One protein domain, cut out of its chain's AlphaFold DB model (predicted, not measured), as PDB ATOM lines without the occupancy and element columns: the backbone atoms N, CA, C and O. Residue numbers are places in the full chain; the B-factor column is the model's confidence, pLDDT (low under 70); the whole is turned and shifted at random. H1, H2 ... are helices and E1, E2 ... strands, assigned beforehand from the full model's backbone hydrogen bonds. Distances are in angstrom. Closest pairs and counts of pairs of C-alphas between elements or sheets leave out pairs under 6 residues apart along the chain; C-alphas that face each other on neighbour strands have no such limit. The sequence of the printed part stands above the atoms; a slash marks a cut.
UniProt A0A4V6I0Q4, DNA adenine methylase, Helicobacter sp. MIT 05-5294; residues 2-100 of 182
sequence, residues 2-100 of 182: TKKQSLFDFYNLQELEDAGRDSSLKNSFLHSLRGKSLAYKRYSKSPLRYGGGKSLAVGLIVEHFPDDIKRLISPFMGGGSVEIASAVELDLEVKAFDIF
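What this domain is: This is residues 2 to 100 of the 182 residues of the protein "DNA adenine methylase" of Helicobacter sp. MIT 05-5294 (UniProt A0A4V6I0Q4). A long helix, H1, forms a handle whose last turns pack on a small head, while residues 2 to 14 stick out free. In the head, H3 sits in the middle, with H2 packed on it and a pair of short parallel strands, E1 and E2, beside it; a long loop, residues 33 to 57, runs along the outside. The 99 printed residues hold three named helices and two named strands in the order H1, H2, E1, H3, E2, the class being mostly helix, with 49 residues, under half, in named elements. The whole is loose, with a radius of gyration of the C-alphas of 16.5 A, and flat, spanning 60 by 37 by 19 A.

Where its parts are: H1, residues 7 to 32, begins at C-alpha 7 (-1.388, -19.852, 22.259) and is 37.5 A long. H2 is residues 58 to 63, 8.5 A. E1 is residues 71 to 74, 9.7 A. H3 is residues 81 to 89, 11.5 A. E2, residues 93 to 96, 9.8 A, ends at C-alpha 96 (-7.427, 8.354, 38.684).

How they stand to each other: H1 touches H2 with residues 26 to 30 alone, closest at the C-alphas of Leu 30 and Gly 59, 6.1 A, at a steep tilt of 46 degrees, opposite ways. H1 and H3 only just touch, with 3 pairs of C-alphas within 8 A, closest Phe 29 and Glu 89, 6.4 A. H2 and H3 touch at Val 58 and Val 82, their closest C-alphas, 5.5 A. E1 and E2 are parallel; N 72 and O 93 are 2.8 A apart, within hydrogen-bond range. E1, H3 and E2 form a strand-helix-strand unit, two parallel neighbour strands with a helix between, its crossover right-handed. The closest C-alphas of H3 and E2 are those of Ala 87 and Val 94, 6.1 A. H1 is apart from both strands. In H1, H2 and H3 every O i to N i+4 pair is within hydrogen-bond range.

The domain as a whole: The C-alphas farthest apart are those of Thr 2 and Gly 51, 61.0 A. The printed part has no cut. The link from H1 to H2, 25 residues, is long. The pLDDT is under 70 at residues 2 to 5, 7 to 8, 11 and 19 to 20.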
ATOM      1  N   THR A   2       7.175 -32.944  18.946       43.97
ATOM      2  CA  THR A   2       7.231 -31.593  19.521       43.97
ATOM      3  C   THR A   2       5.819 -31.220  19.959       43.97
ATOM      4  O   THR A   2       4.937 -31.080  19.112       43.97
ATOM      5  N   LYS A   3       5.567 -31.143  21.273       51.25
ATOM      6  CA  LYS A   3       4.292 -30.638  21.803       51.25
ATOM      7  C   LYS A   3       4.109 -29.213  21.273       51.25
ATOM      8  O   LYS A   3       4.858 -28.323  21.659       51.25
ATOM      9  N   LYS A   4       3.141 -29.003  20.374       52.50
ATOM     10  CA  LYS A   4       2.629 -27.662  20.067       52.50
ATOM     11  C   LYS A   4       1.991 -27.140  21.355       52.50
ATOM     12  O   LYS A   4       0.887 -27.564  21.678       52.50
ATOM     13  N   GLN A   5       2.693 -26.295  22.106       58.91
ATOM     14  CA  GLN A   5       2.043 -25.469  23.124       58.91
ATOM     15  C   GLN A   5       1.072 -24.538  22.401       58.91
ATOM     16  O   GLN A   5       1.440 -23.906  21.406       58.91
ATOM     17  N   SER A   6      -0.190 -24.544  22.825       74.12
ATOM     18  CA  SER A   6      -1.203 -23.690  22.219       74.12
ATOM     19  C   SER A   6      -0.994 -22.246  22.679       74.12
ATOM     20  O   SER A   6      -0.479 -22.006  23.768       74.12
ATOM     21  N   LEU A   7      -1.406 -21.269  21.866       66.56
ATOM     22  CA  LEU A   7      -1.388 -19.852  22.259       66.56
ATOM     23  C   LEU A   7      -2.123 -19.622  23.589       66.56
ATOM     24  O   LEU A   7      -1.690 -18.807  24.391       66.56
ATOM     25  N   PHE A   8      -3.188 -20.385  23.844       66.94
ATOM     26  CA  PHE A   8      -3.944 -20.345  25.093       66.94
ATOM     27  C   PHE A   8      -3.100 -20.756  26.312       66.94
ATOM     28  O   PHE A   8      -3.173 -20.111  27.353       66.94
ATOM     29  N   ASP A   9      -2.241 -21.771  26.170       71.81
ATOM     30  CA  ASP A   9      -1.328 -22.194  27.239       71.81
ATOM     31  C   ASP A   9      -0.252 -21.135  27.518       71.81
ATOM     32  O   ASP A   9       0.131 -20.937  28.668       71.81
ATOM     33  N   PHE A  10       0.214 -20.429  26.480       70.88
ATOM     34  CA  PHE A  10       1.160 -19.319  26.629       70.88
ATOM     35  C   PHE A  10       0.549 -18.128  27.378       70.88
ATOM     36  O   PHE A  10       1.186 -17.617  28.293       70.88
ATOM     37  N   TYR A  11      -0.680 -17.720  27.042       65.81
ATOM     38  CA  TYR A  11      -1.374 -16.647  27.767       65.81
ATOM     39  C   TYR A  11      -1.574 -16.989  29.246       65.81
ATOM     40  O   TYR A  11      -1.315 -16.159  30.107       65.81
ATOM     41  N   ASN A  12      -1.967 -18.227  29.544       74.00
ATOM     42  CA  ASN A  12      -2.220 -18.662  30.918       74.00
ATOM     43  C   ASN A  12      -0.922 -18.744  31.750       74.00
ATOM     44  O   ASN A  12      -0.899 -18.382  32.922       74.00
ATOM     45  N   LEU A  13       0.190 -19.172  31.139       70.75
ATOM     46  CA  LEU A  13       1.510 -19.122  31.779       70.75
ATOM     47  C   LEU A  13       1.935 -17.682  32.083       70.75
ATOM     48  O   LEU A  13       2.431 -17.422  33.175       70.75
ATOM     49  N   GLN A  14       1.694 -16.758  31.155       70.19
ATOM     50  CA  GLN A  14       2.011 -15.347  31.342       70.19
ATOM     51  C   GLN A  14       1.156 -14.707  32.449       70.19
ATOM     52  O   GLN A  14       1.689 -13.998  33.294       70.19
ATOM     53  N   GLU A  15      -0.139 -15.031  32.530       72.38
ATOM     54  CA  GLU A  15      -1.010 -14.577  33.625       72.38
ATOM     55  C   GLU A  15      -0.546 -15.087  35.000       72.38
ATOM     56  O   GLU A  15      -0.567 -14.334  35.976       72.38
ATOM     57  N   LEU A  16      -0.091 -16.343  35.080       71.75
ATOM     58  CA  LEU A  16       0.454 -16.928  36.310       71.75
ATOM     59  C   LEU A  16       1.796 -16.302  36.711       71.75
ATOM     60  O   LEU A  16       2.022 -16.049  37.897       71.75
ATOM     61  N   GLU A  17       2.682 -16.048  35.745       70.12
ATOM     62  CA  GLU A  17       3.947 -15.341  35.976       70.12
ATOM     63  C   GLU A  17       3.701 -13.908  36.464       70.12
ATOM     64  O   GLU A  17       4.304 -13.487  37.457       70.12
ATOM     65  N   ASP A  18       2.767 -13.191  35.837       70.50
ATOM     66  CA  ASP A  18       2.413 -11.828  36.225       70.50
ATOM     67  C   ASP A  18       1.774 -11.791  37.623       70.50
ATOM     68  O   ASP A  18       2.175 -10.981  38.451       70.50
ATOM     69  N   ALA A  19       0.843 -12.699  37.943       68.81
ATOM     70  CA  ALA A  19       0.258 -12.789  39.288       68.81
ATOM     71  C   ALA A  19       1.312 -13.110  40.369       68.81
ATOM     72  O   ALA A  19       1.283 -12.562  41.474       68.81
ATOM     73  N   GLY A  20       2.286 -13.969  40.048       68.31
ATOM     74  CA  GLY A  20       3.421 -14.250  40.932       68.31
ATOM     75  C   GLY A  20       4.310 -13.024  41.163       68.31
ATOM     76  O   GLY A  20       4.747 -12.772  42.292       68.31
ATOM     77  N   ARG A  21       4.552 -12.229  40.112       75.12
ATOM     78  CA  ARG A  21       5.299 -10.966  40.190       75.12
ATOM     79  C   ARG A  21       4.559  -9.921  41.027       75.12
ATOM     80  O   ARG A  21       5.178  -9.334  41.918       75.12
ATOM     81  N   ASP A  22       3.264  -9.733  40.790       74.56
ATOM     82  CA  ASP A  22       2.412  -8.763  41.489       74.56
ATOM     83  C   ASP A  22       2.388  -9.048  43.004       74.56
ATOM     84  O   ASP A  22       2.664  -8.163  43.826       74.56
ATOM     85  N   SER A  23       2.197 -10.318  43.387       79.00
ATOM     86  CA  SER A  23       2.269 -10.758  44.789       79.00
ATOM     87  C   SER A  23       3.656 -10.506  45.409       79.00
ATOM     88  O   SER A  23       3.773 -10.069  46.560       79.00
ATOM     89  N   SER A  24       4.742 -10.700  44.650       87.69
ATOM     90  CA  SER A  24       6.111 -10.428  45.119       87.69
ATOM     91  C   SER A  24       6.386  -8.933  45.346       87.69
ATOM     92  O   SER A  24       7.020  -8.569  46.347       87.69
ATOM     93  N   LEU A  25       5.918  -8.055  44.451       93.88
ATOM     94  CA  LEU A  25       6.068  -6.599  44.579       93.88
ATOM     95  C   LEU A  25       5.290  -6.074  45.786       93.88
ATOM     96  O   LEU A  25       5.859  -5.389  46.639       93.88
ATOM     97  N   LYS A  26       4.024  -6.485  45.917       95.31
ATOM     98  CA  LYS A  26       3.164  -6.135  47.053       95.31
ATOM     99  C   LYS A  26       3.790  -6.519  48.388       95.31
ATOM    100  O   LYS A  26       3.910  -5.672  49.274       95.31
ATOM    101  N   ASN A  27       4.228  -7.768  48.537       95.56
ATOM    102  CA  ASN A  27       4.839  -8.239  49.781       95.56
ATOM    103  C   ASN A  27       6.136  -7.482  50.108       95.56
ATOM    104  O   ASN A  27       6.342  -7.073  51.254       95.56
ATOM    105  N   SER A  28       6.982  -7.241  49.103       96.69
ATOM    106  CA  SER A  28       8.226  -6.476  49.264       96.69
ATOM    107  C   SER A  28       7.951  -5.037  49.704       96.69
ATOM    108  O   SER A  28       8.569  -4.535  50.652       96.69
ATOM    109  N   PHE A  29       6.974  -4.387  49.070       97.12
ATOM    110  CA  PHE A  29       6.547  -3.037  49.413       97.12
ATOM    111  C   PHE A  29       5.990  -2.968  50.840       97.12
ATOM    112  O   PHE A  29       6.485  -2.174  51.645       97.12
ATOM    113  N   LEU A  30       5.030  -3.829  51.197       97.12
ATOM    114  CA  LEU A  30       4.431  -3.861  52.538       97.12
ATOM    115  C   LEU A  30       5.478  -4.126  53.622       97.12
ATOM    116  O   LEU A  30       5.467  -3.468  54.666       97.12
ATOM    117  N   HIS A  31       6.429  -5.027  53.364       96.81
ATOM    118  CA  HIS A  31       7.558  -5.266  54.256       96.81
ATOM    119  C   HIS A  31       8.409  -4.001  54.444       96.81
ATOM    120  O   HIS A  31       8.706  -3.616  55.577       96.81
ATOM    121  N   SER A  32       8.747  -3.303  53.354       96.25
ATOM    122  CA  SER A  32       9.504  -2.044  53.409       96.25
ATOM    123  C   SER A  32       8.761  -0.927  54.160       96.25
ATOM    124  O   SER A  32       9.389  -0.042  54.757       96.25
ATOM    125  N   LEU A  33       7.424  -0.971  54.148       96.50
ATOM    126  CA  LEU A  33       6.548   0.021  54.757       96.50
ATOM    127  C   LEU A  33       6.219  -0.285  56.224       96.50
ATOM    128  O   LEU A  33       5.554   0.527  56.861       96.50
ATOM    129  N   ARG A  34       6.686  -1.394  56.808       95.25
ATOM    130  CA  ARG A  34       6.408  -1.696  58.220       95.25
ATOM    131  C   ARG A  34       6.868  -0.576  59.156       95.25
ATOM    132  O   ARG A  34       7.949   0.001  59.008       95.25
ATOM    133  N   GLY A  35       6.007  -0.246  60.116       91.50
ATOM    134  CA  GLY A  35       6.290   0.735  61.160       91.50
ATOM    135  C   GLY A  35       6.916   0.103  62.406       91.50
ATOM    136  O   GLY A  35       6.891  -1.109  62.590       91.50
ATOM    137  N   LYS A  36       7.483   0.943  63.285       87.62
ATOM    138  CA  LYS A  36       7.967   0.511  64.614       87.62
ATOM    139  C   LYS A  36       6.833   0.409  65.643       87.62
ATOM    140  O   LYS A  36       6.844  -0.489  66.470       87.62
ATOM    141  N   SER A  37       5.893   1.356  65.608       88.69
ATOM    142  CA  SER A  37       4.778   1.484  66.565       88.69
ATOM    143  C   SER A  37       3.392   1.328  65.932       88.69
ATOM    144  O   SER A  37       2.439   0.984  66.620       88.69
ATOM    145  N   LEU A  38       3.274   1.586  64.629       90.50
ATOM    146  CA  LEU A  38       2.080   1.345  63.820       90.50
ATOM    147  C   LEU A  38       2.346   0.165  62.883       90.50
ATOM    148  O   LEU A  38       3.507  -0.108  62.577       90.50
ATOM    149  N   ALA A  39       1.287  -0.470  62.369       93.00
ATOM    150  CA  ALA A  39       1.410  -1.546  61.378       93.00
ATOM    151  C   ALA A  39       2.267  -1.110  60.173       93.00
ATOM    152  O   ALA A  39       3.217  -1.795  59.792       93.00
ATOM    153  N   TYR A  40       2.006   0.095  59.658       96.88
ATOM    154  CA  TYR A  40       2.727   0.688  58.534       96.88
ATOM    155  C   TYR A  40       3.169   2.124  58.845       96.88
ATOM    156  O   TYR A  40       2.482   2.871  59.547       96.88
ATOM    157  N   LYS A  41       4.336   2.524  58.329       95.75
ATOM    158  CA  LYS A  41       4.826   3.909  58.347       95.75
ATOM    159  C   LYS A  41       4.113   4.738  57.274       95.75
ATOM    160  O   LYS A  41       3.579   4.203  56.306       95.75
ATOM    161  N   ARG A  42       4.134   6.066  57.428       95.12
ATOM    162  CA  ARG A  42       3.576   6.991  56.431       95.12
ATOM    163  C   ARG A  42       4.283   6.808  55.085       95.12
ATOM    164  O   ARG A  42       5.505   6.915  55.019       95.12
ATOM    165  N   TYR A  43       3.510   6.633  54.019       96.06
ATOM    166  CA  TYR A  43       4.000   6.726  52.649       96.06
ATOM    167  C   TYR A  43       3.986   8.188  52.191       96.06
ATOM    168  O   TYR A  43       2.925   8.781  52.000       96.06
ATOM    169  N   SER A  44       5.162   8.800  52.072       93.06
ATOM    170  CA  SER A  44       5.329  10.245  51.863       93.06
ATOM    171  C   SER A  44       5.892  10.588  50.481       93.06
ATOM    172  O   SER A  44       6.815  11.393  50.389       93.06
ATOM    173  N   LYS A  45       5.377   9.956  49.417       94.56
ATOM    174  CA  LYS A  45       5.781  10.268  48.031       94.56
ATOM    175  C   LYS A  45       4.857  11.236  47.291       94.56
ATOM    176  O   LYS A  45       5.245  11.736  46.245       94.56
ATOM    177  N   SER A  46       3.654  11.510  47.802       93.69
ATOM    178  CA  SER A  46       2.808  12.541  47.190       93.69
ATOM    179  C   SER A  46       3.386  13.937  47.456       93.69
ATOM    180  O   SER A  46       3.668  14.237  48.621       93.69
ATOM    181  N   PRO A  47       3.529  14.795  46.427       93.25
ATOM    182  CA  PRO A  47       3.979  16.174  46.600       93.25
ATOM    183  C   PRO A  47       2.877  17.096  47.141       93.25
ATOM    184  O   PRO A  47       3.169  18.196  47.595       93.25
ATOM    185  N   LEU A  48       1.610  16.674  47.109       92.06
ATOM    186  CA  LEU A  48       0.480  17.517  47.482       92.06
ATOM    187  C   LEU A  48       0.048  17.254  48.928       92.06
ATOM    188  O   LEU A  48      -0.387  16.152  49.283       92.06
ATOM    189  N   ARG A  49       0.086  18.286  49.776       88.19
ATOM    190  CA  ARG A  49      -0.587  18.233  51.080       88.19
ATOM    191  C   ARG A  49      -2.087  18.329  50.852       88.19
ATOM    192  O   ARG A  49      -2.553  19.404  50.537       88.19
ATOM    193  N   TYR A  50      -2.845  17.252  51.044       90.00
ATOM    194  CA  TYR A  50      -4.292  17.249  50.789       90.00
ATOM    195  C   TYR A  50      -5.099  16.823  52.022       90.00
ATOM    196  O   TYR A  50      -4.699  15.915  52.762       90.00
ATOM    197  N   GLY A  51      -6.243  17.476  52.245       83.56
ATOM    198  CA  GLY A  51      -7.180  17.114  53.311       83.56
ATOM    199  C   GLY A  51      -7.685  15.680  53.136       83.56
ATOM    200  O   GLY A  51      -8.049  15.271  52.040       83.56
ATOM    201  N   GLY A  52      -7.661  14.874  54.200       81.25
ATOM    202  CA  GLY A  52      -8.029  13.453  54.103       81.25
ATOM    203  C   GLY A  52      -7.012  12.574  53.358       81.25
ATOM    204  O   GLY A  52      -7.325  11.427  53.030       81.25
ATOM    205  N   GLY A  53      -5.798  13.080  53.104       78.38
ATOM    206  CA  GLY A  53      -4.727  12.334  52.450       78.38
ATOM    207  C   GLY A  53      -4.425  11.009  53.154       78.38
ATOM    208  O   GLY A  53      -4.087  10.972  54.339       78.38
ATOM    209  N   LYS A  54      -4.504   9.904  52.409       90.75
ATOM    210  CA  LYS A  54      -4.389   8.540  52.948       90.75
ATOM    211  C   LYS A  54      -2.950   8.049  53.120       90.75
ATOM    212  O   LYS A  54      -2.733   6.853  53.249       90.75
ATOM    213  N   SER A  55      -1.965   8.945  53.182       93.25
ATOM    214  CA  SER A  55      -0.538   8.593  53.315       93.25
ATOM    215  C   SER A  55      -0.220   7.668  54.501       93.25
ATOM    216  O   SER A  55       0.676   6.836  54.398       93.25
ATOM    217  N   LEU A  56      -0.952   7.766  55.619       93.50
ATOM    218  CA  LEU A  56      -0.823   6.837  56.758       93.50
ATOM    219  C   LEU A  56      -1.538   5.495  56.552       93.50
ATOM    220  O   LEU A  56      -1.204   4.524  57.218       93.50
ATOM    221  N   ALA A  57      -2.521   5.442  55.656       95.25
ATOM    222  CA  ALA A  57      -3.347   4.268  55.404       95.25
ATOM    223  C   ALA A  57      -2.913   3.474  54.160       95.25
ATOM    224  O   ALA A  57      -3.475   2.414  53.923       95.25
ATOM    225  N   VAL A  58      -1.921   3.944  53.388       97.25
ATOM    226  CA  VAL A  58      -1.448   3.268  52.162       97.25
ATOM    227  C   VAL A  58      -1.151   1.790  52.412       97.25
ATOM    228  O   VAL A  58      -1.699   0.951  51.710       97.25
ATOM    229  N   GLY A  59      -0.358   1.461  53.439       97.38
ATOM    230  CA  GLY A  59      -0.035   0.065  53.748       97.38
ATOM    231  C   GLY A  59      -1.259  -0.776  54.108       97.38
ATOM    232  O   GLY A  59      -1.418  -1.867  53.578       97.38
ATOM    233  N   LEU A  60      -2.167  -0.233  54.929       96.94
ATOM    234  CA  LEU A  60      -3.409  -0.919  55.311       96.94
ATOM    235  C   LEU A  60      -4.308  -1.189  54.099       96.94
ATOM    236  O   LEU A  60      -4.925  -2.242  54.010       96.94
ATOM    237  N   ILE A  61      -4.394  -0.242  53.164       96.81
ATOM    238  CA  ILE A  61      -5.212  -0.378  51.955       96.81
ATOM    239  C   ILE A  61      -4.587  -1.404  51.006       96.81
ATOM    240  O   ILE A  61      -5.274  -2.319  50.563       96.81
ATOM    241  N   VAL A  62      -3.285  -1.277  50.733       96.88
ATOM    242  CA  VAL A  62      -2.559  -2.162  49.810       96.88
ATOM    243  C   VAL A  62      -2.500  -3.598  50.328       96.88
ATOM    244  O   VAL A  62      -2.567  -4.528  49.536       96.88
ATOM    245  N   GLU A  63      -2.439  -3.816  51.642       96.56
ATOM    246  CA  GLU A  63      -2.527  -5.156  52.239       96.56
ATOM    247  C   GLU A  63      -3.787  -5.920  51.800       96.56
ATOM    248  O   GLU A  63      -3.722  -7.124  51.558       96.56
ATOM    249  N   HIS A  64      -4.901  -5.206  51.610       96.31
ATOM    250  CA  HIS A  64      -6.197  -5.773  51.228       96.31
ATOM    251  C   HIS A  64      -6.432  -5.829  49.712       96.31
ATOM    252  O   HIS A  64      -7.508  -6.236  49.275       96.31
ATOM    253  N   PHE A  65      -5.461  -5.420  48.896       95.69
ATOM    254  CA  PHE A  65      -5.546  -5.588  47.446       95.69
ATOM    255  C   PHE A  65      -5.528  -7.080  47.087       95.69
ATOM    256  O   PHE A  65      -4.739  -7.816  47.676       95.69
ATOM    257  N   PRO A  66      -6.340  -7.548  46.126       93.44
ATOM    258  CA  PRO A  66      -6.083  -8.830  45.479       93.44
ATOM    259  C   PRO A  66      -4.665  -8.896  44.891       93.44
ATOM    260  O   PRO A  66      -4.068  -7.868  44.570       93.44
ATOM    261  N   ASP A  67      -4.116 -10.101  44.770       89.31
ATOM    262  CA  ASP A  67      -2.758 -10.304  44.248       89.31
ATOM    263  C   ASP A  67      -2.716 -10.312  42.708       89.31
ATOM    264  O   ASP A  67      -1.643 -10.233  42.127       89.31
ATOM    265  N   ASP A  68      -3.872 -10.379  42.045       89.12
ATOM    266  CA  ASP A  68      -4.046 -10.458  40.591       89.12
ATOM    267  C   ASP A  68      -4.557  -9.143  39.965       89.12
ATOM    268  O   ASP A  68      -5.076  -9.126  38.845       89.12
ATOM    269  N   ILE A  69      -4.420  -8.014  40.672       92.19
ATOM    270  CA  ILE A  69      -4.820  -6.700  40.149       92.19
ATOM    271  C   ILE A  69      -3.937  -6.319  38.963       92.19
ATOM    272  O   ILE A  69      -2.721  -6.285  39.069       92.19
ATOM    273  N   LYS A  70      -4.564  -5.901  37.859       90.62
ATOM    274  CA  LYS A  70      -3.862  -5.327  36.695       90.62
ATOM    275  C   LYS A  70      -3.982  -3.812  36.580       90.62
ATOM    276  O   LYS A  70      -3.144  -3.157  35.970       90.62
ATOM    277  N   ARG A  71      -5.045  -3.243  37.153       96.31
ATOM    278  CA  ARG A  71      -5.335  -1.810  37.080       96.31
ATOM    279  C   ARG A  71      -6.085  -1.336  38.316       96.31
ATOM    280  O   ARG A  71      -7.077  -1.948  38.707       96.31
ATOM    281  N   LEU A  72      -5.681  -0.192  38.856       97.75
ATOM    282  CA  LEU A  72      -6.439   0.551  39.857       97.75
ATOM    283  C   LEU A  72      -7.301   1.626  39.180       97.75
ATOM    284  O   LEU A  72      -6.795   2.460  38.428       97.75
ATOM    285  N   ILE A  73      -8.598   1.644  39.490       97.94
ATOM    286  CA  ILE A  73      -9.504   2.745  39.140       97.94
ATOM    287  C   ILE A  73      -9.797   3.537  40.413       97.94
ATOM    288  O   ILE A  73     -10.465   3.026  41.311       97.94
ATOM    289  N   SER A  74      -9.308   4.773  40.499       96.94
ATOM    290  CA  SER A  74      -9.546   5.654  41.645       96.94
ATOM    291  C   SER A  74     -10.496   6.791  41.266       96.94
ATOM    292  O   SER A  74     -10.083   7.714  40.571       96.94
ATOM    293  N   PRO A  75     -11.769   6.762  41.694       97.00
ATOM    294  CA  PRO A  75     -12.728   7.821  41.380       97.00
ATOM    295  C   PRO A  75     -12.520   9.116  42.186       97.00
ATOM    296  O   PRO A  75     -13.159  10.119  41.877       97.00
ATOM    297  N   PHE A  76     -11.673   9.087  43.225       95.00
ATOM    298  CA  PHE A  76     -11.424  10.210  44.135       95.00
ATOM    299  C   PHE A  76      -9.932  10.305  44.465       95.00
ATOM    300  O   PHE A  76      -9.492   9.902  45.545       95.00
ATOM    301  N   MET A  77      -9.152  10.819  43.517       94.56
ATOM    302  CA  MET A  77      -7.699  10.892  43.633       94.56
ATOM    303  C   MET A  77      -7.259  11.747  44.823       94.56
ATOM    304  O   MET A  77      -6.360  11.351  45.571       94.56
ATOM    305  N   GLY A  78      -7.868  12.926  45.015       94.62
ATOM    306  CA  GLY A  78      -7.432  13.884  46.028       94.62
ATOM    307  C   GLY A  78      -5.909  14.096  46.010       94.62
ATOM    308  O   GLY A  78      -5.312  14.474  45.005       94.62
ATOM    309  N   GLY A  79      -5.259  13.793  47.139       94.62
ATOM    310  CA  GLY A  79      -3.803  13.877  47.296       94.62
ATOM    311  C   GLY A  79      -2.988  12.721  46.698       94.62
ATOM    312  O   GLY A  79      -1.778  12.702  46.899       94.62
ATOM    313  N   GLY A  80      -3.593  11.728  46.046       96.25
ATOM    314  CA  GLY A  80      -2.892  10.734  45.220       96.25
ATOM    315  C   GLY A  80      -2.014   9.712  45.959       96.25
ATOM    316  O   GLY A  80      -1.197   9.040  45.337       96.25
ATOM    317  N   SER A  81      -2.083   9.609  47.293       96.31
ATOM    318  CA  SER A  81      -1.115   8.795  48.056       96.31
ATOM    319  C   SER A  81      -1.208   7.294  47.766       96.31
ATOM    320  O   SER A  81      -0.179   6.623  47.790       96.31
ATOM    321  N   VAL A  82      -2.416   6.766  47.539       97.00
ATOM    322  CA  VAL A  82      -2.619   5.338  47.234       97.00
ATOM    323  C   VAL A  82      -2.289   5.086  45.770       97.00
ATOM    324  O   VAL A  82      -1.559   4.158  45.463       97.00
ATOM    325  N   GLU A  83      -2.744   5.973  44.893       97.69
ATOM    326  CA  GLU A  83      -2.546   5.947  43.448       97.69
ATOM    327  C   GLU A  83      -1.058   5.926  43.095       97.69
ATOM    328  O   GLU A  83      -0.605   5.062  42.350       97.69
ATOM    329  N   ILE A  84      -0.269   6.819  43.701       97.19
ATOM    330  CA  ILE A  84       1.185   6.860  43.509       97.19
ATOM    331  C   ILE A  84       1.841   5.583  44.039       97.19
ATOM    332  O   ILE A  84       2.765   5.078  43.412       97.19
ATOM    333  N   ALA A  85       1.406   5.053  45.187       97.56
ATOM    334  CA  ALA A  85       1.947   3.794  45.704       97.56
ATOM    335  C   ALA A  85       1.648   2.626  44.755       97.56
ATOM    336  O   ALA A  85       2.538   1.843  44.450       97.56
ATOM    337  N   SER A  86       0.423   2.544  44.241       97.56
ATOM    338  CA  SER A  86       0.014   1.514  43.289       97.56
ATOM    339  C   SER A  86       0.800   1.586  41.980       97.56
ATOM    340  O   SER A  86       1.288   0.559  41.526       97.56
ATOM    341  N   ALA A  87       0.988   2.778  41.410       97.00
ATOM    342  CA  ALA A  87       1.753   2.930  40.175       97.00
ATOM    343  C   ALA A  87       3.253   2.654  40.375       97.00
ATOM    344  O   ALA A  87       3.863   1.931  39.600       97.00
ATOM    345  N   VAL A  88       3.859   3.234  41.415       96.38
ATOM    346  CA  VAL A  88       5.324   3.236  41.574       96.38
ATOM    347  C   VAL A  88       5.845   1.962  42.234       96.38
ATOM    348  O   VAL A  88       6.924   1.500  41.882       96.38
ATOM    349  N   GLU A  89       5.127   1.424  43.218       96.75
ATOM    350  CA  GLU A  89       5.625   0.321  44.056       96.75
ATOM    351  C   GLU A  89       5.079  -1.038  43.620       96.75
ATOM    352  O   GLU A  89       5.720  -2.060  43.855       96.75
ATOM    353  N   LEU A  90       3.889  -1.050  43.012       96.00
ATOM    354  CA  LEU A  90       3.210  -2.270  42.574       96.00
ATOM    355  C   LEU A  90       3.171  -2.418  41.048       96.00
ATOM    356  O   LEU A  90       2.642  -3.412  40.576       96.00
ATOM    357  N   ASP A  91       3.710  -1.450  40.297       95.50
ATOM    358  CA  ASP A  91       3.720  -1.447  38.822       95.50
ATOM    359  C   ASP A  91       2.309  -1.569  38.203       95.50
ATOM    360  O   ASP A  91       2.120  -2.135  37.127       95.50
ATOM    361  N   LEU A  92       1.286  -1.050  38.894       96.44
ATOM    362  CA  LEU A  92      -0.099  -1.106  38.425       96.44
ATOM    363  C   LEU A  92      -0.413   0.050  37.476       96.44
ATOM    364  O   LEU A  92      -0.087   1.206  37.751       96.44
ATOM    365  N   GLU A  93      -1.178  -0.225  36.418       97.12
ATOM    366  CA  GLU A  93      -1.825   0.849  35.664       97.12
ATOM    367  C   GLU A  93      -2.832   1.561  36.580       97.12
ATOM    368  O   GLU A  93      -3.700   0.927  37.185       97.12
ATOM    369  N   VAL A  94      -2.764   2.887  36.671       98.19
ATOM    370  CA  VAL A  94      -3.694   3.673  37.490       98.19
ATOM    371  C   VAL A  94      -4.499   4.615  36.606       98.19
ATOM    372  O   VAL A  94      -3.942   5.417  35.863       98.19
ATOM    373  N   LYS A  95      -5.829   4.558  36.730       98.06
ATOM    374  CA  LYS A  95      -6.739   5.578  36.198       98.06
ATOM    375  C   LYS A  95      -7.391   6.297  37.361       98.06
ATOM    376  O   LYS A  95      -8.230   5.724  38.054       98.06
ATOM    377  N   ALA A  96      -6.971   7.533  37.579       97.81
ATOM    378  CA  ALA A  96      -7.427   8.354  38.684       97.81
ATOM    379  C   ALA A  96      -8.304   9.503  38.177       97.81
ATOM    380  O   ALA A  96      -8.053  10.071  37.115       97.81
ATOM    381  N   PHE A  97      -9.336   9.821  38.945       98.19
ATOM    382  CA  PHE A  97     -10.339  10.825  38.637       98.19
ATOM    383  C   PHE A  97     -10.610  11.660  39.882       98.19
ATOM    384  O   PHE A  97     -10.443  11.198  41.011       98.19
ATOM    385  N   ASP A  98     -11.043  12.889  39.662       97.56
ATOM    386  CA  ASP A  98     -11.611  13.743  40.690       97.56
ATOM    387  C   ASP A  98     -12.601  14.695  40.011       97.56
ATOM    388  O   ASP A  98     -12.486  14.966  38.813       97.56
ATOM    389  N   ILE A  99     -13.589  15.181  40.756       97.50
ATOM    390  CA  ILE A  99     -14.541  16.164  40.227       97.50
ATOM    391  C   ILE A  99     -13.909  17.554  40.142       97.50
ATOM    392  O   ILE A  99     -14.385  18.403  39.392       97.50
ATOM    393  N   PHE A 100     -12.851  17.795  40.921       96.94
ATOM    394  CA  PHE A 100     -12.188  19.084  40.943       96.94
ATOM    395  C   PHE A 100     -11.175  19.200  39.797       96.94
ATOM    396  O   PHE A 100     -10.042  18.729  39.880       96.94
TER     397      PHE A 100